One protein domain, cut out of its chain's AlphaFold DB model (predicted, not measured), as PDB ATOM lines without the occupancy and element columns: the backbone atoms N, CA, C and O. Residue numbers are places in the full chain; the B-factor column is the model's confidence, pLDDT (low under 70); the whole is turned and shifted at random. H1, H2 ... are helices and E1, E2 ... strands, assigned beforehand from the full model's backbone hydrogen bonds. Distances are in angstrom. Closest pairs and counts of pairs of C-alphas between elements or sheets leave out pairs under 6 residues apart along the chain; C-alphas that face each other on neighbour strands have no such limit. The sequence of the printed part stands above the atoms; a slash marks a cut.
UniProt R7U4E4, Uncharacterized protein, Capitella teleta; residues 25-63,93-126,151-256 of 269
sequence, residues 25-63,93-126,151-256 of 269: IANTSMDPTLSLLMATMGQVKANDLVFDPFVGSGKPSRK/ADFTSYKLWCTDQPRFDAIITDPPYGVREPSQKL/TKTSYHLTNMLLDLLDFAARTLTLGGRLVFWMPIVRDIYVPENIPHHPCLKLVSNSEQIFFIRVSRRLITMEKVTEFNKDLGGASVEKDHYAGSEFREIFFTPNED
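AT A GLANCE: This is residues 25 to 63, 93 to 126 and 151 to 256 of the 269 residues of an uncharacterized protein of Capitella teleta (UniProt R7U4E4). A twisted sheet of four strands, E1, E4, E6 and E5, makes the core, with the long helix H3 along one face and H1 slantwise over the other, three layers in all. The small strand pair E2 and E3 and the short helix H2 lie off this sheet, and H4 only grazes it. The printed part has 179 residues with four named helices and six named strands, in the order H1 H2 E1 E2 E3 H3 E4 E5 E6 H4; the class is mixed, with 81 residues, under half, in named elements. The sheet's order is E1, E4, E6, E5, mixed, and E2 and E3 are antiparallel. The whole is compact, with a radius of gyration of the C-alphas of 16.2 A and spans of 50 by 40 by 37 A.

IN THESE COORDINATES: H1 is residues 32 to 41, 14.1 A long, and begins at C-alpha 32 (28.909, -38.079, -10.284). H2 is residues 98 to 101, E1 residues 108 to 113, E2 residues 124 to 126 and E3 residues 152 to 154. H3, residues 157 to 171, is 20.7 A long. E4, residues 172 to 185, spans 29.3 A and bends by 105 degrees at residue 175. E5, residues 200 to 209, spans 25.7 A and bends by 58 degrees at residue 203; E6, residues 214 to 223, spans 28.9 A. H4, residues 246 to 251, ends at C-alpha 251 (30.293, -35.962, -36.217).

HOW THE PARTS SIT: E1 and E4 are parallel, with N 179 and O 111 at 2.8 A. E4 and E6 are antiparallel, with N 178 and O 221 at 2.8 A, and the hairpin E5 and E6 has N 208 and O 216 at 2.8 A, each within hydrogen-bond range. H3 is on the sheet at a height of 9.6 A, along the strands, at 1 degree to E4 on the local plane; its closest C-alphas to E4 are those of Ala 168 and Leu 178, 6.6 A. H1 is on the opposite face at a height of 9.7 A, slantwise at 40 degrees to E4 on the local plane, with C-alphas Met 38 and Val 179 at 6.5 A. H2 is close to H3 but not clearly touching, with C-alphas Tyr 98 and Phe 167 at 7.8 A. E2 and E3 have N 153 and O 125 at 3.0 A. H4 and E4 are near each other. In H1, H3 and H4 every O i to N i+4 pair is within hydrogen-bond range; H2 is too short for one.

THE WHOLE: The C-alphas farthest apart, those of Asn 47 and Asp 256, are 51.3 A apart. Residues 64 to 92 and 127 to 150 are not printed, with gaps of 25.7 A and 6.1 A between the C-alphas across the cuts. The links E4 to E5 and E6 to H4 are long. The mean pLDDT of the printed part is 85.0; 30 residues are under 70, among them 118 to 126 and 151 to 154.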
ATOM      1  N   ILE A  25      16.942 -35.134 -14.774       82.81
ATOM      2  CA  ILE A  25      18.178 -35.394 -15.527       82.81
ATOM      3  C   ILE A  25      18.145 -34.568 -16.810       82.81
ATOM      4  O   ILE A  25      17.333 -34.812 -17.698       82.81
ATOM      5  N   ALA A  26      19.049 -33.598 -16.925       77.94
ATOM      6  CA  ALA A  26      19.266 -32.865 -18.167       77.94
ATOM      7  C   ALA A  26      20.213 -33.629 -19.109       77.94
ATOM      8  O   ALA A  26      21.059 -34.403 -18.658       77.94
ATOM      9  N   ASN A  27      20.139 -33.351 -20.413       71.56
ATOM     10  CA  ASN A  27      20.976 -33.986 -21.446       71.56
ATOM     11  C   ASN A  27      22.489 -33.760 -21.261       71.56
ATOM     12  O   ASN A  27      23.310 -34.515 -21.795       71.56
ATOM     13  N   THR A  28      22.854 -32.709 -20.533       71.69
ATOM     14  CA  THR A  28      24.230 -32.316 -20.205       71.69
ATOM     15  C   THR A  28      24.619 -32.649 -18.766       71.69
ATOM     16  O   THR A  28      25.677 -32.235 -18.314       71.69
ATOM     17  N   SER A  29      23.818 -33.458 -18.058       83.19
ATOM     18  CA  SER A  29      24.155 -33.892 -16.698       83.19
ATOM     19  C   SER A  29      25.482 -34.652 -16.673       83.19
ATOM     20  O   SER A  29      25.686 -35.601 -17.434       83.19
ATOM     21  N   MET A  30      26.370 -34.240 -15.772       85.62
ATOM     22  CA  MET A  30      27.684 -34.847 -15.595       85.62
ATOM     23  C   MET A  30      27.646 -36.079 -14.686       85.62
ATOM     24  O   MET A  30      26.882 -36.128 -13.717       85.62
ATOM     25  N   ASP A  31      28.504 -37.057 -14.997       88.56
ATOM     26  CA  ASP A  31      28.761 -38.229 -14.156       88.56
ATOM     27  C   ASP A  31      29.174 -37.828 -12.722       88.56
ATOM     28  O   ASP A  31      30.044 -36.967 -12.569       88.56
ATOM     29  N   PRO A  32      28.624 -38.463 -11.665       90.62
ATOM     30  CA  PRO A  32      28.909 -38.079 -10.284       90.62
ATOM     31  C   PRO A  32      30.389 -38.193  -9.907       90.62
ATOM     32  O   PRO A  32      30.876 -37.392  -9.111       90.62
ATOM     33  N   THR A  33      31.119 -39.158 -10.475       91.75
ATOM     34  CA  THR A  33      32.557 -39.333 -10.217       91.75
ATOM     35  C   THR A  33      33.335 -38.133 -10.730       91.75
ATOM     36  O   THR A  33      34.179 -37.588 -10.021       91.75
ATOM     37  N   LEU A  34      33.028 -37.693 -11.952       91.94
ATOM     38  CA  LEU A  34      33.673 -36.530 -12.553       91.94
ATOM     39  C   LEU A  34      33.289 -35.245 -11.823       91.94
ATOM     40  O   LEU A  34      34.164 -34.425 -11.571       91.94
ATOM     41  N   SER A  35      32.029 -35.094 -11.407       92.19
ATOM     42  CA  SER A  35      31.608 -33.938 -10.608       92.19
ATOM     43  C   SER A  35      32.355 -33.855  -9.270       92.19
ATOM     44  O   SER A  35      32.829 -32.783  -8.899       92.19
ATOM     45  N   LEU A  36      32.529 -34.981  -8.566       92.56
ATOM     46  CA  LEU A  36      33.306 -35.038  -7.318       92.56
ATOM     47  C   LEU A  36      34.799 -34.760  -7.550       92.56
ATOM     48  O   LEU A  36      35.434 -34.062  -6.755       92.56
ATOM     49  N   LEU A  37      35.357 -35.268  -8.652       94.25
ATOM     50  CA  LEU A  37      36.730 -34.971  -9.051       94.25
ATOM     51  C   LEU A  37      36.908 -33.471  -9.304       94.25
ATOM     52  O   LEU A  37      37.849 -32.878  -8.794       94.25
ATOM     53  N   MET A  38      35.991 -32.841 -10.038       96.19
ATOM     54  CA  MET A  38      36.045 -31.404 -10.307       96.19
ATOM     55  C   MET A  38      35.945 -30.568  -9.030       96.19
ATOM     56  O   MET A  38      36.738 -29.646  -8.861       96.19
ATOM     57  N   ALA A  39      35.047 -30.926  -8.103       95.19
ATOM     58  CA  ALA A  39      34.962 -30.292  -6.782       95.19
ATOM     59  C   ALA A  39      36.284 -30.397  -6.005       95.19
ATOM     60  O   ALA A  39      36.739 -29.424  -5.405       95.19
ATOM     61  N   THR A  40      36.946 -31.554  -6.087       95.25
ATOM     62  CA  THR A  40      38.263 -31.778  -5.475       95.25
ATOM     63  C   THR A  40      39.344 -30.912  -6.129       95.25
ATOM     64  O   THR A  40      40.135 -30.279  -5.432       95.25
ATOM     65  N   MET A  41      39.366 -30.835  -7.463       96.94
ATOM     66  CA  MET A  41      40.317 -30.003  -8.212       96.94
ATOM     67  C   MET A  41      40.125 -28.510  -7.917       96.94
ATOM     68  O   MET A  41      41.109 -27.769  -7.839       96.94
ATOM     69  N   GLY A  42      38.876 -28.102  -7.679       97.00
ATOM     70  CA  GLY A  42      38.499 -26.760  -7.241       97.00
ATOM     71  C   GLY A  42      38.848 -26.456  -5.784       97.00
ATOM     72  O   GLY A  42      38.716 -25.312  -5.378       97.00
ATOM     73  N   GLN A  43      39.316 -27.449  -5.018       97.00
ATOM     74  CA  GLN A  43      39.625 -27.340  -3.587       97.00
ATOM     75  C   GLN A  43      38.465 -26.808  -2.738       97.00
ATOM     76  O   GLN A  43      38.696 -26.140  -1.734       97.00
ATOM     77  N   VAL A  44      37.233 -27.155  -3.121       96.50
ATOM     78  CA  VAL A  44      36.019 -26.692  -2.442       96.50
ATOM     79  C   VAL A  44      35.976 -27.210  -1.005       96.50
ATOM     80  O   VAL A  44      36.100 -28.413  -0.753       96.50
ATOM     81  N   LYS A  45      35.766 -26.296  -0.064       94.81
ATOM     82  CA  LYS A  45      35.627 -26.538   1.373       94.81
ATOM     83  C   LYS A  45      34.206 -26.238   1.839       94.81
ATOM     84  O   LYS A  45      33.353 -25.739   1.108       94.81
ATOM     85  N   ALA A  46      33.932 -26.588   3.093       92.44
ATOM     86  CA  ALA A  46      32.688 -26.189   3.732       92.44
ATOM     87  C   ALA A  46      32.591 -24.654   3.780       92.44
ATOM     88  O   ALA A  46      33.541 -24.001   4.201       92.44
ATOM     89  N   ASN A  47      31.418 -24.128   3.421       92.25
ATOM     90  CA  ASN A  47      31.080 -22.700   3.325       92.25
ATOM     91  C   ASN A  47      31.634 -21.946   2.106       92.25
ATOM     92  O   ASN A  47      31.358 -20.755   1.991       92.25
ATOM     93  N   ASP A  48      32.326 -22.618   1.187       96.25
ATOM     94  CA  ASP A  48      32.734 -22.006  -0.080       96.25
ATOM     95  C   ASP A  48      31.515 -21.729  -0.970       96.25
ATOM     96  O   ASP A  48      30.613 -22.568  -1.108       96.25
ATOM     97  N   LEU A  49      31.512 -20.575  -1.636       95.69
ATOM     98  CA  LEU A  49      30.521 -20.244  -2.650       95.69
ATOM     99  C   LEU A  49      31.006 -20.702  -4.029       95.69
ATOM    100  O   LEU A  49      31.858 -20.068  -4.658       95.69
ATOM    101  N   VAL A  50      30.428 -21.806  -4.507       96.38
ATOM    102  CA  VAL A  50      30.736 -22.388  -5.820       96.38
ATOM    103  C   VAL A  50      29.743 -21.902  -6.866       96.38
ATOM    104  O   VAL A  50      28.530 -21.979  -6.665       96.38
ATOM    105  N   PHE A  51      30.261 -21.458  -8.007       94.50
ATOM    106  CA  PHE A  51      29.447 -21.000  -9.124       94.50
ATOM    107  C   PHE A  51      29.624 -21.878 -10.367       94.50
ATOM    108  O   PHE A  51      30.740 -22.220 -10.758       94.50
ATOM    109  N   ASP A  52      28.508 -22.215 -11.008       93.75
ATOM    110  CA  ASP A  52      28.470 -22.911 -12.292       93.75
ATOM    111  C   ASP A  52      27.644 -22.065 -13.285       93.75
ATOM    112  O   ASP A  52      26.419 -21.987 -13.155       93.75
ATOM    113  N   PRO A  53      28.273 -21.400 -14.275       90.69
ATOM    114  CA  PRO A  53      27.557 -20.620 -15.287       90.69
ATOM    115  C   PRO A  53      26.761 -21.479 -16.283       90.69
ATOM    116  O   PRO A  53      25.977 -20.933 -17.062       90.69
ATOM    117  N   PHE A  54      26.943 -22.805 -16.281       88.19
ATOM    118  CA  PHE A  54      26.399 -23.727 -17.278       88.19
ATOM    119  C   PHE A  54      25.645 -24.915 -16.651       88.19
ATOM    120  O   PHE A  54      25.691 -26.024 -17.175       88.19
ATOM    121  N   VAL A  55      24.844 -24.681 -15.600       82.00
ATOM    122  CA  VAL A  55      24.030 -25.712 -14.897       82.00
ATOM    123  C   VAL A  55      22.970 -26.440 -15.753       82.00
ATOM    124  O   VAL A  55      22.233 -27.297 -15.257       82.00
ATOM    125  N   GLY A  56      22.879 -26.117 -17.044       71.56
ATOM    126  CA  GLY A  56      22.057 -26.812 -18.028       71.56
ATOM    127  C   GLY A  56      20.839 -26.023 -18.505       71.56
ATOM    128  O   GLY A  56      20.409 -25.024 -17.927       71.56
ATOM    129  N   SER A  57      20.270 -26.474 -19.622       63.31
ATOM    130  CA  SER A  57      19.138 -25.794 -20.251       63.31
ATOM    131  C   SER A  57      17.837 -25.981 -19.474       63.31
ATOM    132  O   SER A  57      17.630 -27.012 -18.848       63.31
ATOM    133  N   GLY A  58      16.918 -25.012 -19.575       63.81
ATOM    134  CA  GLY A  58      15.552 -25.022 -19.022       63.81
ATOM    135  C   GLY A  58      14.574 -26.038 -19.646       63.81
ATOM    136  O   GLY A  58      13.365 -25.922 -19.461       63.81
ATOM    137  N   LYS A  59      15.065 -27.018 -20.416       68.62
ATOM    138  CA  LYS A  59      14.231 -27.951 -21.189       68.62
ATOM    139  C   LYS A  59      13.717 -29.137 -20.355       68.62
ATOM    140  O   LYS A  59      14.382 -29.522 -19.390       68.62
ATOM    141  N   PRO A  60      12.558 -29.723 -20.706       66.44
ATOM    142  CA  PRO A  60      12.060 -30.948 -20.076       66.44
ATOM    143  C   PRO A  60      13.052 -32.103 -20.215       66.44
ATOM    144  O   PRO A  60      13.717 -32.224 -21.244       66.44
ATOM    145  N   SER A  61      13.135 -32.957 -19.194       70.69
ATOM    146  CA  SER A  61      14.030 -34.122 -19.197       70.69
ATOM    147  C   SER A  61      13.529 -35.284 -20.063       70.69
ATOM    148  O   SER A  61      14.323 -36.123 -20.481       70.69
ATOM    149  N   ARG A  62      12.220 -35.356 -20.357       72.44
ATOM    150  CA  ARG A  62      11.610 -36.509 -21.045       72.44
ATOM    151  C   ARG A  62      11.298 -36.214 -22.512       72.44
ATOM    152  O   ARG A  62      10.805 -35.143 -22.872       72.44
ATOM    153  N   LYS A  63      11.530 -37.209 -23.373       71.25
ATOM    154  CA  LYS A  63      11.210 -37.141 -24.807       71.25
ATOM    155  C   LYS A  63       9.703 -36.929 -25.006       71.25
ATOM    156  O   LYS A  63       8.898 -37.651 -24.430       71.25
ATOM    157  N   ALA A  93      20.670 -16.105 -16.633       82.06
ATOM    158  CA  ALA A  93      21.454 -14.936 -17.000       82.06
ATOM    159  C   ALA A  93      22.457 -15.266 -18.104       82.06
ATOM    160  O   ALA A  93      22.875 -16.409 -18.277       82.06
ATOM    161  N   ASP A  94      22.856 -14.231 -18.837       80.81
ATOM    162  CA  ASP A  94      24.034 -14.284 -19.692       80.81
ATOM    163  C   ASP A  94      25.257 -13.918 -18.838       80.81
ATOM    164  O   ASP A  94      25.421 -12.760 -18.435       80.81
ATOM    165  N   PHE A  95      26.100 -14.907 -18.526       80.25
ATOM    166  CA  PHE A  95      27.289 -14.701 -17.692       80.25
ATOM    167  C   PHE A  95      28.297 -13.731 -18.339       80.25
ATOM    168  O   PHE A  95      29.076 -13.091 -17.639       80.25
ATOM    169  N   THR A  96      28.228 -13.542 -19.662       78.44
ATOM    170  CA  THR A  96      29.089 -12.604 -20.397       78.44
ATOM    171  C   THR A  96      28.697 -11.139 -20.169       78.44
ATOM    172  O   THR A  96      29.481 -10.220 -20.418       78.44
ATOM    173  N   SER A  97      27.477 -10.884 -19.683       78.19
ATOM    174  CA  SER A  97      26.985  -9.538 -19.398       78.19
ATOM    175  C   SER A  97      27.466  -9.068 -18.026       78.19
ATOM    176  O   SER A  97      26.740  -9.120 -17.035       78.19
ATOM    177  N   TYR A  98      28.696  -8.553 -17.974       67.00
ATOM    178  CA  TYR A  98      29.370  -8.084 -16.752       67.00
ATOM    179  C   TYR A  98      28.532  -7.121 -15.885       67.00
ATOM    180  O   TYR A  98      28.649  -7.133 -14.659       67.00
ATOM    181  N   LYS A  99      27.635  -6.331 -16.496       66.06
ATOM    182  CA  LYS A  99      26.751  -5.387 -15.790       66.06
ATOM    183  C   LYS A  99      25.794  -6.062 -14.805       66.06
ATOM    184  O   LYS A  99      25.453  -5.445 -13.804       66.06
ATOM    185  N   LEU A 100      25.377  -7.304 -15.069       66.50
ATOM    186  CA  LEU A 100      24.495  -8.062 -14.170       66.50
ATOM    187  C   LEU A 100      25.214  -8.533 -12.901       66.50
ATOM    188  O   LEU A 100      24.570  -8.816 -11.899       66.50
ATOM    189  N   TRP A 101      26.542  -8.607 -12.941       69.62
ATOM    190  CA  TRP A 101      27.345  -9.259 -11.911       69.62
ATOM    191  C   TRP A 101      28.101  -8.279 -11.007       69.62
ATOM    192  O   TRP A 101      28.806  -8.726 -10.101       69.62
ATOM    193  N   CYS A 102      27.973  -6.962 -11.249       61.62
ATOM    194  CA  CYS A 102      28.630  -5.891 -10.481       61.62
ATOM    195  C   CYS A 102      30.087  -6.270 -10.136       61.62
ATOM    196  O   CYS A 102      30.433  -6.444  -8.965       61.62
ATOM    197  N   THR A 103      30.870  -6.544 -11.188       62.34
ATOM    198  CA  THR A 103      31.869  -7.631 -11.247       62.34
ATOM    199  C   THR A 103      33.286  -7.278 -10.836       62.34
ATOM    200  O   THR A 103      34.117  -8.174 -10.782       62.34
ATOM    201  N   ASP A 104      33.596  -6.019 -10.542       69.12
ATOM    202  CA  ASP A 104      34.968  -5.631 -10.182       69.12
ATOM    203  C   ASP A 104      35.310  -6.008  -8.718       69.12
ATOM    204  O   ASP A 104      36.198  -5.412  -8.116       69.12
ATOM    205  N   GLN A 105      34.583  -6.959  -8.117       77.69
ATOM    206  CA  GLN A 105      34.793  -7.461  -6.760       77.69
ATOM    207  C   GLN A 105      34.720  -8.996  -6.746       77.69
ATOM    208  O   GLN A 105      33.781  -9.553  -7.329       77.69
ATOM    209  N   PRO A 106      35.647  -9.677  -6.049       84.00
ATOM    210  CA  PRO A 106      35.575 -11.116  -5.819       84.00
ATOM    211  C   PRO A 106      34.282 -11.528  -5.105       84.00
ATOM    212  O   PRO A 106      33.813 -10.839  -4.198       84.00
ATOM    213  N   ARG A 107      33.700 -12.660  -5.510       87.19
ATOM    214  CA  ARG A 107      32.446 -13.205  -4.959       87.19
ATOM    215  C   ARG A 107      32.465 -14.714  -4.757       87.19
ATOM    216  O   ARG A 107      31.757 -15.185  -3.877       87.19
ATOM    217  N   PHE A 108      33.202 -15.449  -5.584       94.31
ATOM    218  CA  PHE A 108      33.161 -16.910  -5.614       94.31
ATOM    219  C   PHE A 108      34.502 -17.502  -5.198       94.31
ATOM    220  O   PHE A 108      35.551 -17.019  -5.622       94.31
ATOM    221  N   ASP A 109      34.456 -18.580  -4.423       97.38
ATOM    222  CA  ASP A 109      35.652 -19.316  -3.996       97.38
ATOM    223  C   ASP A 109      36.097 -20.323  -5.062       97.38
ATOM    224  O   ASP A 109      37.288 -20.574  -5.257       97.38
ATOM    225  N   ALA A 110      35.140 -20.853  -5.826       97.94
ATOM    226  CA  ALA A 110      35.421 -21.704  -6.971       97.94
ATOM    227  C   ALA A 110      34.390 -21.510  -8.085       97.94
ATOM    228  O   ALA A 110      33.203 -21.285  -7.844       97.94
ATOM    229  N   ILE A 111      34.846 -21.665  -9.325       97.31
ATOM    230  CA  ILE A 111      33.985 -21.776 -10.500       97.31
ATOM    231  C   ILE A 111      34.216 -23.156 -11.091       97.31
ATOM    232  O   ILE A 111      35.337 -23.493 -11.468       97.31
ATOM    233  N   ILE A 112      33.163 -23.965 -11.161       97.00
ATOM    234  CA  ILE A 112      33.249 -25.360 -11.595       97.00
ATOM    235  C   ILE A 112      32.179 -25.604 -12.638       97.00
ATOM    236  O   ILE A 112      31.001 -25.425 -12.348       97.00
ATOM    237  N   THR A 113      32.573 -25.992 -13.852       94.50
ATOM    238  CA  THR A 113      31.605 -26.020 -14.948       94.50
ATOM    239  C   THR A 113      31.972 -26.915 -16.132       94.50
ATOM    240  O   THR A 113      33.135 -27.239 -16.364       94.50
ATOM    241  N   ASP A 114      30.965 -27.319 -16.905       91.94
ATOM    242  CA  ASP A 114      31.103 -28.064 -18.163       91.94
ATOM    243  C   ASP A 114      30.458 -27.262 -19.301       91.94
ATOM    244  O   ASP A 114      29.260 -27.415 -19.561       91.94
ATOM    245  N   PRO A 115      31.213 -26.354 -19.950       89.56
ATOM    246  CA  PRO A 115      30.654 -25.459 -20.952       89.56
ATOM    247  C   PRO A 115      30.058 -26.222 -22.146       89.56
ATOM    248  O   PRO A 115      30.557 -27.284 -22.522       89.56
ATOM    249  N   PRO A 116      29.009 -25.701 -22.807       84.62
ATOM    250  CA  PRO A 116      28.409 -26.383 -23.946       84.62
ATOM    251  C   PRO A 116      29.362 -26.421 -25.153       84.62
ATOM    252  O   PRO A 116      29.756 -25.394 -25.696       84.62
ATOM    253  N   TYR A 117      29.679 -27.619 -25.650       80.19
ATOM    254  CA  TYR A 117      30.582 -27.792 -26.803       80.19
ATOM    255  C   TYR A 117      29.899 -27.636 -28.179       80.19
ATOM    256  O   TYR A 117      30.468 -28.025 -29.195       80.19
ATOM    257  N   GLY A 118      28.629 -27.219 -28.245       68.38
ATOM    258  CA  GLY A 118      27.862 -27.184 -29.501       68.38
ATOM    259  C   GLY A 118      27.385 -28.555 -30.025       68.38
ATOM    260  O   GLY A 118      26.672 -28.624 -31.028       68.38
ATOM    261  N   VAL A 119      27.727 -29.667 -29.359       60.09
ATOM    262  CA  VAL A 119      27.362 -31.040 -29.778       60.09
ATOM    263  C   VAL A 119      25.978 -31.458 -29.270       60.09
ATOM    264  O   VAL A 119      25.112 -31.854 -30.052       60.09
ATOM    265  N   ARG A 120      25.752 -31.379 -27.955       55.41
ATOM    266  CA  ARG A 120      24.485 -31.782 -27.310       55.41
ATOM    267  C   ARG A 120      23.554 -30.603 -27.040       55.41
ATOM    268  O   ARG A 120      22.337 -30.766 -27.064       55.41
ATOM    269  N   GLU A 121      24.120 -29.419 -26.835       58.47
ATOM    270  CA  GLU A 121      23.397 -28.168 -26.616       58.47
ATOM    271  C   GLU A 121      24.031 -27.063 -27.474       58.47
ATOM    272  O   GLU A 121      25.255 -27.051 -27.623       58.47
ATOM    273  N   PRO A 122      23.227 -26.172 -28.084       57.25
ATOM    274  CA  PRO A 122      23.756 -25.085 -28.894       57.25
ATOM    275  C   PRO A 122      24.418 -24.029 -28.004       57.25
ATOM    276  O   PRO A 122      23.838 -23.608 -27.002       57.25
ATOM    277  N   SER A 123      25.590 -23.553 -28.410       62.88
ATOM    278  CA  SER A 123      26.268 -22.425 -27.772       62.88
ATOM    279  C   SER A 123      25.597 -21.126 -28.220       62.88
ATOM    280  O   SER A 123      25.662 -20.754 -29.393       62.88
ATOM    281  N   GLN A 124      24.881 -20.462 -27.308       63.44
ATOM    282  CA  GLN A 124      24.100 -19.255 -27.602       63.44
ATOM    283  C   GLN A 124      24.514 -18.109 -26.678       63.44
ATOM    284  O   GLN A 124      24.615 -18.303 -25.470       63.44
ATOM    285  N   LYS A 125      24.684 -16.914 -27.247       69.69
ATOM    286  CA  LYS A 125      24.889 -15.651 -26.518       69.69
ATOM    287  C   LYS A 125      23.747 -14.691 -26.832       69.69
ATOM    288  O   LYS A 125      23.154 -14.780 -27.914       69.69
ATOM    289  N   LEU A 126      23.415 -13.789 -25.905       61.94
ATOM    290  CA  LEU A 126      22.458 -12.727 -26.204       61.94
ATOM    291  C   LEU A 126      23.093 -11.736 -27.186       61.94
ATOM    292  O   LEU A 126      24.105 -11.096 -26.905       61.94
ATOM    293  N   THR A 151      17.701 -11.379 -29.356       45.25
ATOM    294  CA  THR A 151      18.008 -12.391 -30.376       45.25
ATOM    295  C   THR A 151      19.204 -13.235 -29.943       45.25
ATOM    296  O   THR A 151      20.222 -12.695 -29.526       45.25
ATOM    297  N   LYS A 152      19.117 -14.562 -30.060       56.81
ATOM    298  CA  LYS A 152      20.233 -15.462 -29.738       56.81
ATOM    299  C   LYS A 152      21.182 -15.581 -30.930       56.81
ATOM    300  O   LYS A 152      20.739 -15.952 -32.013       56.81
ATOM    301  N   THR A 153      22.468 -15.300 -30.739       55.31
ATOM    302  CA  THR A 153      23.513 -15.473 -31.765       55.31
ATOM    303  C   THR A 153      24.353 -16.717 -31.494       55.31
ATOM    304  O   THR A 153      24.488 -17.124 -30.337       55.31
ATOM    305  N   SER A 154      24.923 -17.310 -32.554       61.19
ATOM    306  CA  SER A 154      25.912 -18.390 -32.419       61.19
ATOM    307  C   SER A 154      27.097 -17.894 -31.594       61.19
ATOM    308  O   SER A 154      27.586 -16.784 -31.825       61.19
ATOM    309  N   TYR A 155      27.518 -18.685 -30.613       70.69
ATOM    310  CA  TYR A 155      28.604 -18.327 -29.716       70.69
ATOM    311  C   TYR A 155      29.773 -19.286 -29.909       70.69
ATOM    312  O   TYR A 155      29.722 -20.431 -29.464       70.69
ATOM    313  N   HIS A 156      30.805 -18.806 -30.606       82.12
ATOM    314  CA  HIS A 156      31.998 -19.593 -30.902       82.12
ATOM    315  C   HIS A 156      32.678 -20.051 -29.607       82.12
ATOM    316  O   HIS A 156      32.836 -19.256 -28.674       82.12
ATOM    317  N   LEU A 157      33.089 -21.319 -29.556       85.31
ATOM    318  CA  LEU A 157      33.602 -21.941 -28.337       85.31
ATOM    319  C   LEU A 157      34.836 -21.214 -27.788       85.31
ATOM    320  O   LEU A 157      34.914 -20.992 -26.586       85.31
ATOM    321  N   THR A 158      35.740 -20.751 -28.656       89.19
ATOM    322  CA  THR A 158      36.899 -19.938 -28.249       89.19
ATOM    323  C   THR A 158      36.462 -18.711 -27.460       89.19
ATOM    324  O   THR A 158      36.901 -18.517 -26.334       89.19
ATOM    325  N   ASN A 159      35.524 -17.929 -27.997       89.00
ATOM    326  CA  ASN A 159      35.050 -16.704 -27.352       89.00
ATOM    327  C   ASN A 159      34.342 -16.992 -26.024       89.00
ATOM    328  O   ASN A 159      34.453 -16.206 -25.092       89.00
ATOM    329  N   MET A 160      33.641 -18.126 -25.923       90.06
ATOM    330  CA  MET A 160      33.043 -18.574 -24.666       90.06
ATOM    331  C   MET A 160      34.086 -18.873 -23.600       90.06
ATOM    332  O   MET A 160      33.923 -18.452 -22.458       90.06
ATOM    333  N   LEU A 161      35.146 -19.591 -23.962       92.81
ATOM    334  CA  LEU A 161      36.215 -19.912 -23.026       92.81
ATOM    335  C   LEU A 161      36.974 -18.648 -22.604       92.81
ATOM    336  O   LEU A 161      37.268 -18.496 -21.423       92.81
ATOM    337  N   LEU A 162      37.228 -17.715 -23.526       93.56
ATOM    338  CA  LEU A 162      37.847 -16.426 -23.201       93.56
ATOM    339  C   LEU A 162      36.971 -15.597 -22.247       93.56
ATOM    340  O   LEU A 162      37.450 -15.184 -21.192       93.56
ATOM    341  N   ASP A 163      35.676 -15.445 -22.546       92.56
ATOM    342  CA  ASP A 163      34.732 -14.735 -21.669       92.56
ATOM    343  C   ASP A 163      34.610 -15.431 -20.291       92.56
ATOM    344  O   ASP A 163      34.439 -14.762 -19.272       92.56
ATOM    345  N   LEU A 164      34.724 -16.768 -20.229       94.56
ATOM    346  CA  LEU A 164      34.744 -17.529 -18.972       94.56
ATOM    347  C   LEU A 164      35.999 -17.229 -18.140       94.56
ATOM    348  O   LEU A 164      35.895 -17.066 -16.925       94.56
ATOM    349  N   LEU A 165      37.170 -17.143 -18.774       95.56
ATOM    350  CA  LEU A 165      38.420 -16.788 -18.098       95.56
ATOM    351  C   LEU A 165      38.394 -15.342 -17.592       95.56
ATOM    352  O   LEU A 165      38.772 -15.101 -16.446       95.56
ATOM    353  N   ASP A 166      37.893 -14.399 -18.394       93.62
ATOM    354  CA  ASP A 166      37.701 -13.004 -17.975       93.62
ATOM    355  C   ASP A 166      36.724 -12.903 -16.796       93.62
ATOM    356  O   ASP A 166      36.958 -12.169 -15.830       93.62
ATOM    357  N   PHE A 167      35.623 -13.658 -16.847       93.25
ATOM    358  CA  PHE A 167      34.661 -13.732 -15.753       93.25
ATOM    359  C   PHE A 167      35.308 -14.288 -14.479       93.25
ATOM    360  O   PHE A 167      35.145 -13.713 -13.399       93.25
ATOM    361  N   ALA A 168      36.077 -15.371 -14.595       95.00
ATOM    362  CA  ALA A 168      36.774 -15.983 -13.473       95.00
ATOM    363  C   ALA A 168      37.829 -15.052 -12.867       95.00
ATOM    364  O   ALA A 168      37.887 -14.915 -11.649       95.00
ATOM    365  N   ALA A 169      38.609 -14.346 -13.690       94.31
ATOM    366  CA  ALA A 169      39.597 -13.385 -13.209       94.31
ATOM    367  C   ALA A 169      38.955 -12.285 -12.343       94.31
ATOM    368  O   ALA A 169      39.478 -11.941 -11.279       94.31
ATOM    369  N   ARG A 170      37.792 -11.779 -12.767       91.94
ATOM    370  CA  ARG A 170      37.033 -10.730 -12.068       91.94
ATOM    371  C   ARG A 170      36.364 -11.215 -10.784       91.94
ATOM    372  O   ARG A 170      36.378 -10.502  -9.786       91.94
ATOM    373  N   THR A 171      35.773 -12.408 -10.809       92.88
ATOM    374  CA  THR A 171      34.837 -12.856  -9.763       92.88
ATOM    375  C   THR A 171      35.408 -13.854  -8.766       92.88
ATOM    376  O   THR A 171      34.844 -13.979  -7.679       92.88
ATOM    377  N   LEU A 172      36.503 -14.551  -9.080       95.56
ATOM    378  CA  LEU A 172      37.140 -15.452  -8.119       95.56
ATOM    379  C   LEU A 172      37.863 -14.672  -7.018       95.56
ATOM    380  O   LEU A 172      38.450 -13.615  -7.270       95.56
ATOM    381  N   THR A 173      37.866 -15.223  -5.809       95.62
ATOM    382  CA  THR A 173      38.777 -14.821  -4.730       95.62
ATOM    383  C   THR A 173      40.217 -15.229  -5.063       95.62
ATOM    384  O   THR A 173      40.454 -16.140  -5.861       95.62
ATOM    385  N   LEU A 174      41.212 -14.524  -4.510       96.44
ATOM    386  CA  LEU A 174      42.616 -14.938  -4.638       96.44
ATOM    387  C   LEU A 174      42.808 -16.350  -4.077       96.44
ATOM    388  O   LEU A 174      42.310 -16.667  -3.000       96.44
ATOM    389  N   GLY A 175      43.530 -17.197  -4.812       97.06
ATOM    390  CA  GLY A 175      43.676 -18.625  -4.516       97.06
ATOM    391  C   GLY A 175      42.468 -19.479  -4.922       97.06
ATOM    392  O   GLY A 175      42.576 -20.705  -4.953       97.06
ATOM    393  N   GLY A 176      41.341 -18.857  -5.282       97.75
ATOM    394  CA  GLY A 176      40.172 -19.534  -5.826       97.75
ATOM    395  C   GLY A 176      40.457 -20.166  -7.187       97.75
ATOM    396  O   GLY A 176      41.369 -19.754  -7.917       97.75
ATOM    397  N   ARG A 177      39.681 -21.196  -7.543       98.38
ATOM    398  CA  ARG A 177      39.962 -22.031  -8.720       98.38
ATOM    399  C   ARG A 177      38.842 -22.041  -9.745       98.38
ATOM    400  O   ARG A 177      37.674 -22.228  -9.418       98.38
ATOM    401  N   LEU A 178      39.240 -21.917 -11.007       98.38
ATOM    402  CA  LEU A 178      38.417 -22.194 -12.176       98.38
ATOM    403  C   LEU A 178      38.705 -23.623 -12.649       98.38
ATOM    404  O   LEU A 178      39.835 -23.949 -13.016       98.38
ATOM    405  N   VAL A 179      37.678 -24.465 -12.672       98.44
ATOM    406  CA  VAL A 179      37.742 -25.851 -13.142       98.44
ATOM    407  C   VAL A 179      36.728 -26.039 -14.257       98.44
ATOM    408  O   VAL A 179      35.524 -25.917 -14.036       98.44
ATOM    409  N   PHE A 180      37.199 -26.367 -15.457       97.44
ATOM    410  CA  PHE A 180      36.316 -26.558 -16.600       97.44
ATOM    411  C   PHE A 180      36.806 -27.639 -17.550       97.44
ATOM    412  O   PHE A 180      37.991 -27.972 -17.600       97.44
ATOM    413  N   TRP A 181      35.875 -28.187 -18.324       95.44
ATOM    414  CA  TRP A 181      36.207 -29.090 -19.415       95.44
ATOM    415  C   TRP A 181      36.351 -28.341 -20.739       95.44
ATOM    416  O   TRP A 181      35.492 -27.548 -21.119       95.44
ATOM    417  N   MET A 182      37.417 -28.654 -21.471       94.31
ATOM    418  CA  MET A 182      37.685 -28.146 -22.813       94.31
ATOM    419  C   MET A 182      37.701 -29.312 -23.809       94.31
ATOM    420  O   MET A 182      38.522 -30.220 -23.649       94.31
ATOM    421  N   PRO A 183      36.823 -29.345 -24.821       92.44
ATOM    422  CA  PRO A 183      36.849 -30.400 -25.824       92.44
ATOM    423  C   PRO A 183      38.073 -30.241 -26.733       92.44
ATOM    424  O   PRO A 183      38.473 -29.128 -27.047       92.44
ATOM    425  N   ILE A 184      38.683 -31.344 -27.159       91.50
ATOM    426  CA  ILE A 184      39.850 -31.304 -28.043       91.50
ATOM    427  C   ILE A 184      39.790 -32.379 -29.127       91.50
ATOM    428  O   ILE A 184      39.225 -33.463 -28.963       91.50
ATOM    429  N   VAL A 185      40.445 -32.070 -30.234       89.75
ATOM    430  CA  VAL A 185      40.805 -32.988 -31.304       89.75
ATOM    431  C   VAL A 185      42.263 -33.378 -31.099       89.75
ATOM    432  O   VAL A 185      43.160 -32.538 -31.138       89.75
ATOM    433  N   ARG A 186      42.499 -34.664 -30.846       89.44
ATOM    434  CA  ARG A 186      43.788 -35.186 -30.368       89.44
ATOM    435  C   ARG A 186      44.918 -34.978 -31.371       89.44
ATOM    436  O   ARG A 186      46.015 -34.619 -30.964       89.44
ATOM    437  N   ASP A 187      44.624 -35.131 -32.660       86.69
ATOM    438  CA  ASP A 187      45.614 -35.047 -33.744       86.69
ATOM    439  C   ASP A 187      46.216 -33.638 -33.906       86.69
ATOM    440  O   ASP A 187      47.319 -33.495 -34.426       86.69
ATOM    441  N   ILE A 188      45.494 -32.598 -33.473       88.19
ATOM    442  CA  ILE A 188      45.889 -31.187 -33.630       88.19
ATOM    443  C   ILE A 188      46.087 -30.477 -32.284       88.19
ATOM    444  O   ILE A 188      46.287 -29.264 -32.251       88.19
ATOM    445  N   TYR A 189      45.991 -31.207 -31.168       92.69
ATOM    446  CA  TYR A 189      46.125 -30.622 -29.841       92.69
ATOM    447  C   TYR A 189      47.575 -30.221 -29.561       92.69
ATOM    448  O   TYR A 189      48.488 -31.044 -29.616       92.69
ATOM    449  N   VAL A 190      47.754 -28.966 -29.165       93.69
ATOM    450  CA  VAL A 190      49.005 -28.417 -28.640       93.69
ATOM    451  C   VAL A 190      48.731 -27.648 -27.343       93.69
ATOM    452  O   VAL A 190      47.634 -27.106 -27.180       93.69
ATOM    453  N   PRO A 191      49.681 -27.576 -26.391       93.38
ATOM    454  CA  PRO A 191      49.491 -26.842 -25.135       93.38
ATOM    455  C   PRO A 191      49.069 -25.379 -25.329       93.38
ATOM    456  O   PRO A 191      48.231 -24.890 -24.576       93.38
ATOM    457  N   GLU A 192      49.558 -24.729 -26.388       93.81
ATOM    458  CA  GLU A 192      49.203 -23.352 -26.782       93.81
ATOM    459  C   GLU A 192      47.714 -23.157 -27.145       93.81
ATOM    460  O   GLU A 192      47.252 -22.029 -27.333       93.81
ATOM    461  N   ASN A 193      46.941 -24.246 -27.260       93.56
ATOM    462  CA  ASN A 193      45.490 -24.186 -27.430       93.56
ATOM    463  C   ASN A 193      44.742 -23.811 -26.151       93.56
ATOM    464  O   ASN A 193      43.566 -23.451 -26.217       93.56
ATOM    465  N   ILE A 194      45.373 -23.966 -24.985       95.69
ATOM    466  CA  ILE A 194      44.734 -23.650 -23.713       95.69
ATOM    467  C   ILE A 194      44.681 -22.123 -23.583       95.69
ATOM    468  O   ILE A 194      45.730 -21.477 -23.627       95.69
ATOM    469  N   PRO A 195      43.487 -21.529 -23.417       95.75
ATOM    470  CA  PRO A 195      43.378 -20.093 -23.210       95.75
ATOM    471  C   PRO A 195      44.032 -19.710 -21.880       95.75
ATOM    472  O   PRO A 195      44.028 -20.489 -20.928       95.75
ATOM    473  N   HIS A 196      44.584 -18.509 -21.802       95.88
ATOM    474  CA  HIS A 196      45.245 -18.003 -20.606       95.88
ATOM    475  C   HIS A 196      44.755 -16.594 -20.269       95.88
ATOM    476  O   HIS A 196      44.258 -15.865 -21.125       95.88
ATOM    477  N   HIS A 197      44.897 -16.216 -19.000       97.06
ATOM    478  CA  HIS A 197      44.574 -14.883 -18.504       97.06
ATOM    479  C   HIS A 197      45.660 -14.452 -17.505       97.06
ATOM    480  O   HIS A 197      46.026 -15.267 -16.662       97.06
ATOM    481  N   PRO A 198      46.147 -13.199 -17.517       96.69
ATOM    482  CA  PRO A 198      47.221 -12.725 -16.628       96.69
ATOM    483  C   PRO A 198      46.993 -12.987 -15.128       96.69
ATOM    484  O   PRO A 198      47.923 -13.280 -14.383       96.69
ATOM    485  N   CYS A 199      45.740 -12.900 -14.676       96.38
ATOM    486  CA  CYS A 199      45.350 -13.179 -13.288       96.38
ATOM    487  C   CYS A 199      45.239 -14.672 -12.926       96.38
ATOM    488  O   CYS A 199      45.083 -14.990 -11.747       96.38
ATOM    489  N   LEU A 200      45.268 -15.581 -13.904       97.81
ATOM    490  CA  LEU A 200      45.015 -17.010 -13.719       97.81
ATOM    491  C   LEU A 200      46.247 -17.831 -14.110       97.81
ATOM    492  O   LEU A 200      46.800 -17.683 -15.196       97.81
ATOM    493  N   LYS A 201      46.646 -18.762 -13.246       98.19
ATOM    494  CA  LYS A 201      47.745 -19.693 -13.503       98.19
ATOM    495  C   LYS A 201      47.204 -21.094 -13.755       98.19
ATOM    496  O   LYS A 201      46.430 -21.604 -12.952       98.19
ATOM    497  N   LEU A 202      47.656 -21.746 -14.825       98.31
ATOM    498  CA  LEU A 202      47.352 -23.156 -15.078       98.31
ATOM    499  C   LEU A 202      47.991 -24.042 -13.993       98.31
ATOM    500  O   LEU A 202      49.208 -24.036 -13.815       98.31
ATOM    501  N   VAL A 203      47.164 -24.810 -13.280       97.69
ATOM    502  CA  VAL A 203      47.581 -25.740 -12.215       97.69
ATOM    503  C   VAL A 203      47.583 -27.177 -12.714       97.69
ATOM    504  O   VAL A 203      48.494 -27.941 -12.405       97.69
ATOM    505  N   SER A 204      46.555 -27.567 -13.470       97.75
ATOM    506  CA  SER A 204      46.434 -28.935 -13.969       97.75
ATOM    507  C   SER A 204      45.745 -28.999 -15.328       97.75
ATOM    508  O   SER A 204      44.941 -28.135 -15.685       97.75
ATOM    509  N   ASN A 205      46.088 -30.039 -16.087       97.31
ATOM    510  CA  ASN A 205      45.587 -30.283 -17.432       97.31
ATOM    511  C   ASN A 205      45.526 -31.799 -17.694       97.31
ATOM    512  O   ASN A 205      46.527 -32.409 -18.076       97.31
ATOM    513  N   SER A 206      44.361 -32.410 -17.468       96.31
ATOM    514  CA  SER A 206      44.181 -33.872 -17.521       96.31
ATOM    515  C   SER A 206      43.267 -34.291 -18.669       96.31
ATOM    516  O   SER A 206      42.186 -33.735 -18.821       96.31
ATOM    517  N   GLU A 207      43.653 -35.284 -19.470       95.25
ATOM    518  CA  GLU A 207      42.859 -35.742 -20.620       95.25
ATOM    519  C   GLU A 207      41.878 -36.865 -20.249       95.25
ATOM    520  O   GLU A 207      42.237 -37.831 -19.579       95.25
ATOM    521  N   GLN A 208      40.647 -36.765 -20.751       93.50
ATOM    522  CA  GLN A 208      39.653 -37.831 -20.772       93.50
ATOM    523  C   GLN A 208      39.313 -38.184 -22.221       93.50
ATOM    524  O   GLN A 208      38.716 -37.390 -22.951       93.50
ATOM    525  N   ILE A 209      39.662 -39.403 -22.623       89.88
ATOM    526  CA  ILE A 209      39.436 -39.907 -23.979       89.88
ATOM    527  C   ILE A 209      37.988 -40.391 -24.116       89.88
ATOM    528  O   ILE A 209      37.526 -41.192 -23.306       89.88
ATOM    529  N   PHE A 210      37.287 -39.922 -25.153       77.00
ATOM    530  CA  PHE A 210      35.970 -40.444 -25.541       77.00
ATOM    531  C   PHE A 210      36.071 -41.378 -26.744       77.00
ATOM    532  O   PHE A 210      35.570 -42.497 -26.712       77.00
ATOM    533  N   PHE A 211      36.737 -40.903 -27.799       77.94
ATOM    534  CA  PHE A 211      36.954 -41.603 -29.061       77.94
ATOM    535  C   PHE A 211      38.412 -41.437 -29.505       77.94
ATOM    536  O   PHE A 211      39.160 -40.642 -28.940       77.94
ATOM    537  N   ILE A 212      38.817 -42.150 -30.561       79.56
ATOM    538  CA  ILE A 212      40.191 -42.096 -31.092       79.56
ATOM    539  C   ILE A 212      40.650 -40.667 -31.414       79.56
ATOM    540  O   ILE A 212      41.766 -40.311 -31.043       79.56
ATOM    541  N   ARG A 213      39.801 -39.853 -32.060       82.81
ATOM    542  CA  ARG A 213      40.145 -38.482 -32.490       82.81
ATOM    543  C   ARG A 213      39.729 -37.397 -31.505       82.81
ATOM    544  O   ARG A 213      40.303 -36.316 -31.527       82.81
ATOM    545  N   VAL A 214      38.729 -37.667 -30.669       87.00
ATOM    546  CA  VAL A 214      38.105 -36.658 -29.809       87.00
ATOM    547  C   VAL A 214      38.259 -37.044 -28.349       87.00
ATOM    548  O   VAL A 214      37.828 -38.115 -27.910       87.00
ATOM    549  N   SER A 215      38.819 -36.124 -27.581       91.75
ATOM    550  CA  SER A 215      38.873 -36.187 -26.127       91.75
ATOM    551  C   SER A 215      38.432 -34.850 -25.541       91.75
ATOM    552  O   SER A 215      38.037 -33.927 -26.254       91.75
ATOM    553  N   ARG A 216      38.428 -34.747 -24.219       92.88
ATOM    554  CA  ARG A 216      38.306 -33.467 -23.525       92.88
ATOM    555  C   ARG A 216      39.360 -33.376 -22.446       92.88
ATOM    556  O   ARG A 216      39.799 -34.395 -21.917       92.88
ATOM    557  N   ARG A 217      39.754 -32.161 -22.102       95.44
ATOM    558  CA  ARG A 217      40.733 -31.888 -21.058       95.44
ATOM    559  C   ARG A 217      40.071 -31.193 -19.881       95.44
ATOM    560  O   ARG A 217      39.355 -30.216 -20.071       95.44
ATOM    561  N   LEU A 218      40.295 -31.725 -18.683       97.44
ATOM    562  CA  LEU A 218      39.963 -31.077 -17.425       97.44
ATOM    563  C   LEU A 218      41.062 -30.069 -17.132       97.44
ATOM    564  O   LEU A 218      42.195 -30.449 -16.823       97.44
ATOM    565  N   ILE A 219      40.714 -28.798 -17.265       98.19
ATOM    566  CA  ILE A 219      41.606 -27.675 -17.038       98.19
ATOM    567  C   ILE A 219      41.316 -27.110 -15.652       98.19
ATOM    568  O   ILE A 219      40.162 -26.882 -15.289       98.19
ATOM    569  N   THR A 220      42.366 -26.905 -14.861       98.50
ATOM    570  CA  THR A 220      42.283 -26.225 -13.564       98.50
ATOM    571  C   THR A 220      43.217 -25.037 -13.564       98.50
ATOM    572  O   THR A 220      44.419 -25.198 -13.778       98.50
ATOM    573  N   MET A 221      42.669 -23.862 -13.285       98.50
ATOM    574  CA  MET A 221      43.415 -22.621 -13.137       98.50
ATOM    575  C   MET A 221      43.170 -22.026 -11.755       98.50
ATOM    576  O   MET A 221      42.066 -22.116 -11.227       98.50
ATOM    577  N   GLU A 222      44.192 -21.411 -11.178       98.44
ATOM    578  CA  GLU A 222      44.139 -20.750  -9.874       98.44
ATOM    579  C   GLU A 222      44.334 -19.247 -10.046       98.44
ATOM    580  O   GLU A 222      45.201 -18.817 -10.813       98.44
ATOM    581  N   LYS A 223      43.528 -18.442  -9.349       97.75
ATOM    582  CA  LYS A 223      43.676 -16.988  -9.365       97.75
ATOM    583  C   LYS A 223      44.865 -16.574  -8.504       97.75
ATOM    584  O   LYS A 223      44.836 -16.721  -7.287       97.75
ATOM    585  N   VAL A 224      45.895 -16.031  -9.148       97.56
ATOM    586  CA  VAL A 224      47.171 -15.663  -8.509       97.56
ATOM    587  C   VAL A 224      47.354 -14.157  -8.332       97.56
ATOM    588  O   VAL A 224      48.142 -13.737  -7.490       97.56
ATOM    589  N   THR A 225      46.612 -13.348  -9.088       95.19
ATOM    590  CA  THR A 225      46.713 -11.883  -9.068       95.19
ATOM    591  C   THR A 225      45.320 -11.274  -9.060       95.19
ATOM    592  O   THR A 225      44.388 -11.835  -9.646       95.19
ATOM    593  N   GLU A 226      45.165 -10.117  -8.417       93.00
ATOM    594  CA  GLU A 226      43.902  -9.387  -8.476       93.00
ATOM    595  C   GLU A 226      43.606  -8.871  -9.877       93.00
ATOM    596  O   GLU A 226      44.503  -8.588 -10.677       93.00
ATOM    597  N   PHE A 227      42.316  -8.767 -10.177       91.12
ATOM    598  CA  PHE A 227      41.880  -8.265 -11.464       91.12
ATOM    599  C   PHE A 227      42.136  -6.760 -11.562       91.12
ATOM    600  O   PHE A 227      41.634  -5.977 -10.757       91.12
ATOM    601  N   ASN A 228      42.870  -6.357 -12.596       88.88
ATOM    602  CA  ASN A 228      43.013  -4.965 -12.996       88.88
ATOM    603  C   ASN A 228      42.741  -4.855 -14.503       88.88
ATOM    604  O   ASN A 228      43.225  -5.666 -15.291       88.88
ATOM    605  N   LYS A 229      41.977  -3.830 -14.897       85.19
ATOM    606  CA  LYS A 229      41.622  -3.520 -16.288       85.19
ATOM    607  C   LYS A 229      42.852  -3.289 -17.175       85.19
ATOM    608  O   LYS A 229      42.760  -3.526 -18.375       85.19
ATOM    609  N   ASP A 230      43.982  -2.901 -16.589       87.62
ATOM    610  CA  ASP A 230      45.228  -2.636 -17.316       87.62
ATOM    611  C   ASP A 230      46.034  -3.902 -17.654       87.62
ATOM    612  O   ASP A 230      46.915  -3.857 -18.508       87.62
ATOM    613  N   LEU A 231      45.753  -5.043 -17.006       81.56
ATOM    614  CA  LEU A 231      46.540  -6.274 -17.175       81.56
ATOM    615  C   LEU A 231      46.292  -6.979 -18.519       81.56
ATOM    616  O   LEU A 231      47.038  -7.892 -18.863       81.56
ATOM    617  N   GLY A 232      45.286  -6.552 -19.286       86.25
ATOM    618  CA  GLY A 232      44.807  -7.258 -20.474       86.25
ATOM    619  C   GLY A 232      43.761  -8.327 -20.137       86.25
ATOM    620  O   GLY A 232      43.525  -8.639 -18.972       86.25
ATOM    621  N   GLY A 233      43.088  -8.839 -21.171       91.44
ATOM    622  CA  GLY A 233      42.050  -9.869 -21.044       91.44
ATOM    623  C   GLY A 233      42.548 -11.271 -21.389       91.44
ATOM    624  O   GLY A 233      43.725 -11.482 -21.689       91.44
ATOM    625  N   ALA A 234      41.629 -12.231 -21.367       94.19
ATOM    626  CA  ALA A 234      41.894 -13.600 -21.773       94.19
ATOM    627  C   ALA A 234      42.316 -13.660 -23.247       94.19
ATOM    628  O   ALA A 234      41.739 -12.994 -24.112       94.19
ATOM    629  N   SER A 235      43.292 -14.510 -23.553       94.69
ATOM    630  CA  SER A 235      43.722 -14.751 -24.928       94.69
ATOM    631  C   SER A 235      44.119 -16.210 -25.152       94.69
ATOM    632  O   SER A 235      44.247 -16.996 -24.212       94.69
ATOM    633  N   VAL A 236      44.263 -16.595 -26.417       94.44
ATOM    634  CA  VAL A 236      44.733 -17.918 -26.833       94.44
ATOM    635  C   VAL A 236      45.768 -17.731 -27.934       94.44
ATOM    636  O   VAL A 236      45.575 -16.914 -28.832       94.44
ATOM    637  N   GLU A 237      46.875 -18.465 -27.861       91.81
ATOM    638  CA  GLU A 237      47.962 -18.341 -28.838       91.81
ATOM    639  C   GLU A 237      47.615 -19.040 -30.153       91.81
ATOM    640  O   GLU A 237      47.789 -18.480 -31.235       91.81
ATOM    641  N   LYS A 238      47.103 -20.273 -30.064       90.31
ATOM    642  CA  LYS A 238      46.651 -21.053 -31.218       90.31
ATOM    643  C   LYS A 238      45.216 -21.483 -31.004       90.31
ATOM    644  O   LYS A 238      44.949 -22.383 -30.210       90.31
ATOM    645  N   ASP A 239      44.291 -20.866 -31.726       86.94
ATOM    646  CA  ASP A 239      42.882 -21.227 -31.621       86.94
ATOM    647  C   ASP A 239      42.637 -22.637 -32.190       86.94
ATOM    648  O   ASP A 239      42.797 -22.895 -33.384       86.94
ATOM    649  N   HIS A 240      42.237 -23.551 -31.304       85.31
ATOM    650  CA  HIS A 240      41.944 -24.947 -31.622       85.31
ATOM    651  C   HIS A 240      40.727 -25.109 -32.548       85.31
ATOM    652  O   HIS A 240      40.587 -26.134 -33.214       85.31
ATOM    653  N   TYR A 241      39.845 -24.109 -32.589       83.00
ATOM    654  CA  TYR A 241      38.557 -24.167 -33.276       83.00
ATOM    655  C   TYR A 241      38.488 -23.237 -34.498       83.00
ATOM    656  O   TYR A 241      37.440 -23.134 -35.127       83.00
ATOM    657  N   ALA A 242      39.599 -22.595 -34.883       74.50
ATOM    658  CA  ALA A 242      39.625 -21.541 -35.904       74.50
ATOM    659  C   ALA A 242      39.114 -21.964 -37.298       74.50
ATOM    660  O   ALA A 242      38.712 -21.114 -38.089       74.50
ATOM    661  N   GLY A 243      39.178 -23.259 -37.629       66.50
ATOM    662  CA  GLY A 243      38.867 -23.773 -38.968       66.50
ATOM    663  C   GLY A 243      37.460 -24.350 -39.153       66.50
ATOM    664  O   GLY A 243      37.007 -24.460 -40.289       66.50
ATOM    665  N   SER A 244      36.776 -24.746 -38.075       66.75
ATOM    666  CA  SER A 244      35.458 -25.396 -38.142       66.75
ATOM    667  C   SER A 244      34.829 -25.508 -36.758       66.75
ATOM    668  O   SER A 244      35.531 -25.729 -35.770       66.75
ATOM    669  N   GLU A 245      33.499 -25.462 -36.693       71.31
ATOM    670  CA  GLU A 245      32.756 -25.708 -35.457       71.31
ATOM    671  C   GLU A 245      33.100 -27.098 -34.898       71.31
ATOM    672  O   GLU A 245      33.031 -28.102 -35.611       71.31
ATOM    673  N   PHE A 246      33.416 -27.193 -33.600       73.88
ATOM    674  CA  PHE A 246      33.771 -28.468 -32.952       73.88
ATOM    675  C   PHE A 246      32.720 -29.564 -33.198       73.88
ATOM    676  O   PHE A 246      33.044 -30.744 -33.339       73.88
ATOM    677  N   ARG A 247      31.449 -29.162 -33.313       74.25
ATOM    678  CA  ARG A 247      30.330 -30.035 -33.672       74.25
ATOM    679  C   ARG A 247      30.574 -30.798 -34.976       74.25
ATOM    680  O   ARG A 247      30.279 -31.987 -35.030       74.25
ATOM    681  N   GLU A 248      31.077 -30.142 -36.013       75.00
ATOM    682  CA  GLU A 248      31.300 -30.766 -37.321       75.00
ATOM    683  C   GLU A 248      32.392 -31.829 -37.234       75.00
ATOM    684  O   GLU A 248      32.210 -32.953 -37.704       75.00
ATOM    685  N   ILE A 249      33.487 -31.514 -36.540       72.75
ATOM    686  CA  ILE A 249      34.592 -32.453 -36.324       72.75
ATOM    687  C   ILE A 249      34.120 -33.662 -35.509       72.75
ATOM    688  O   ILE A 249      34.450 -34.798 -35.843       72.75
ATOM    689  N   PHE A 250      33.296 -33.434 -34.482       73.38
ATOM    690  CA  PHE A 250      32.753 -34.492 -33.632       73.38
ATOM    691  C   PHE A 250      31.925 -35.526 -34.412       73.38
ATOM    692  O   PHE A 250      31.974 -36.712 -34.095       73.38
ATOM    693  N   PHE A 251      31.162 -35.089 -35.420       75.94
ATOM    694  CA  PHE A 251      30.293 -35.962 -36.217       75.94
ATOM    695  C   PHE A 251      30.924 -36.456 -37.528       75.94
ATOM    696  O   PHE A 251      30.284 -37.225 -38.242       75.94
ATOM    697  N   THR A 252      32.155 -36.051 -37.857       72.12
ATOM    698  CA  THR A 252      32.816 -36.489 -39.094       72.12
ATOM    699  C   THR A 252      33.308 -37.942 -38.957       72.12
ATOM    700  O   THR A 252      34.111 -38.227 -38.064       72.12
ATOM    701  N   PRO A 253      32.876 -38.879 -39.828       60.34
ATOM    702  CA  PRO A 253      33.334 -40.268 -39.796       60.34
ATOM    703  C   PRO A 253      34.839 -40.395 -40.069       60.34
ATOM    704  O   PRO A 253      35.414 -39.648 -40.863       60.34
ATOM    705  N   ASN A 254      35.484 -41.396 -39.461       56.22
ATOM    706  CA  ASN A 254      36.931 -41.627 -39.585       56.22
ATOM    707  C   ASN A 254      37.423 -41.830 -41.033       56.22
ATOM    708  O   ASN A 254      38.596 -41.559 -41.301       56.22
ATOM    709  N   GLU A 255      36.562 -42.297 -41.942       51.91
ATOM    710  CA  GLU A 255      36.920 -42.661 -43.321       51.91
ATOM    711  C   GLU A 255      37.046 -41.454 -44.270       51.91
ATOM    712  O   GLU A 255      37.882 -41.468 -45.177       51.91
ATOM    713  N   ASP A 256      36.298 -40.370 -44.039       52.16
ATOM    714  CA  ASP A 256      36.233 -39.231 -44.970       52.16
ATOM    715  C   ASP A 256      37.406 -38.248 -44.825       52.16
ATOM    716  O   ASP A 256      37.768 -37.536 -45.768       52.16
TER     717      ASP A 256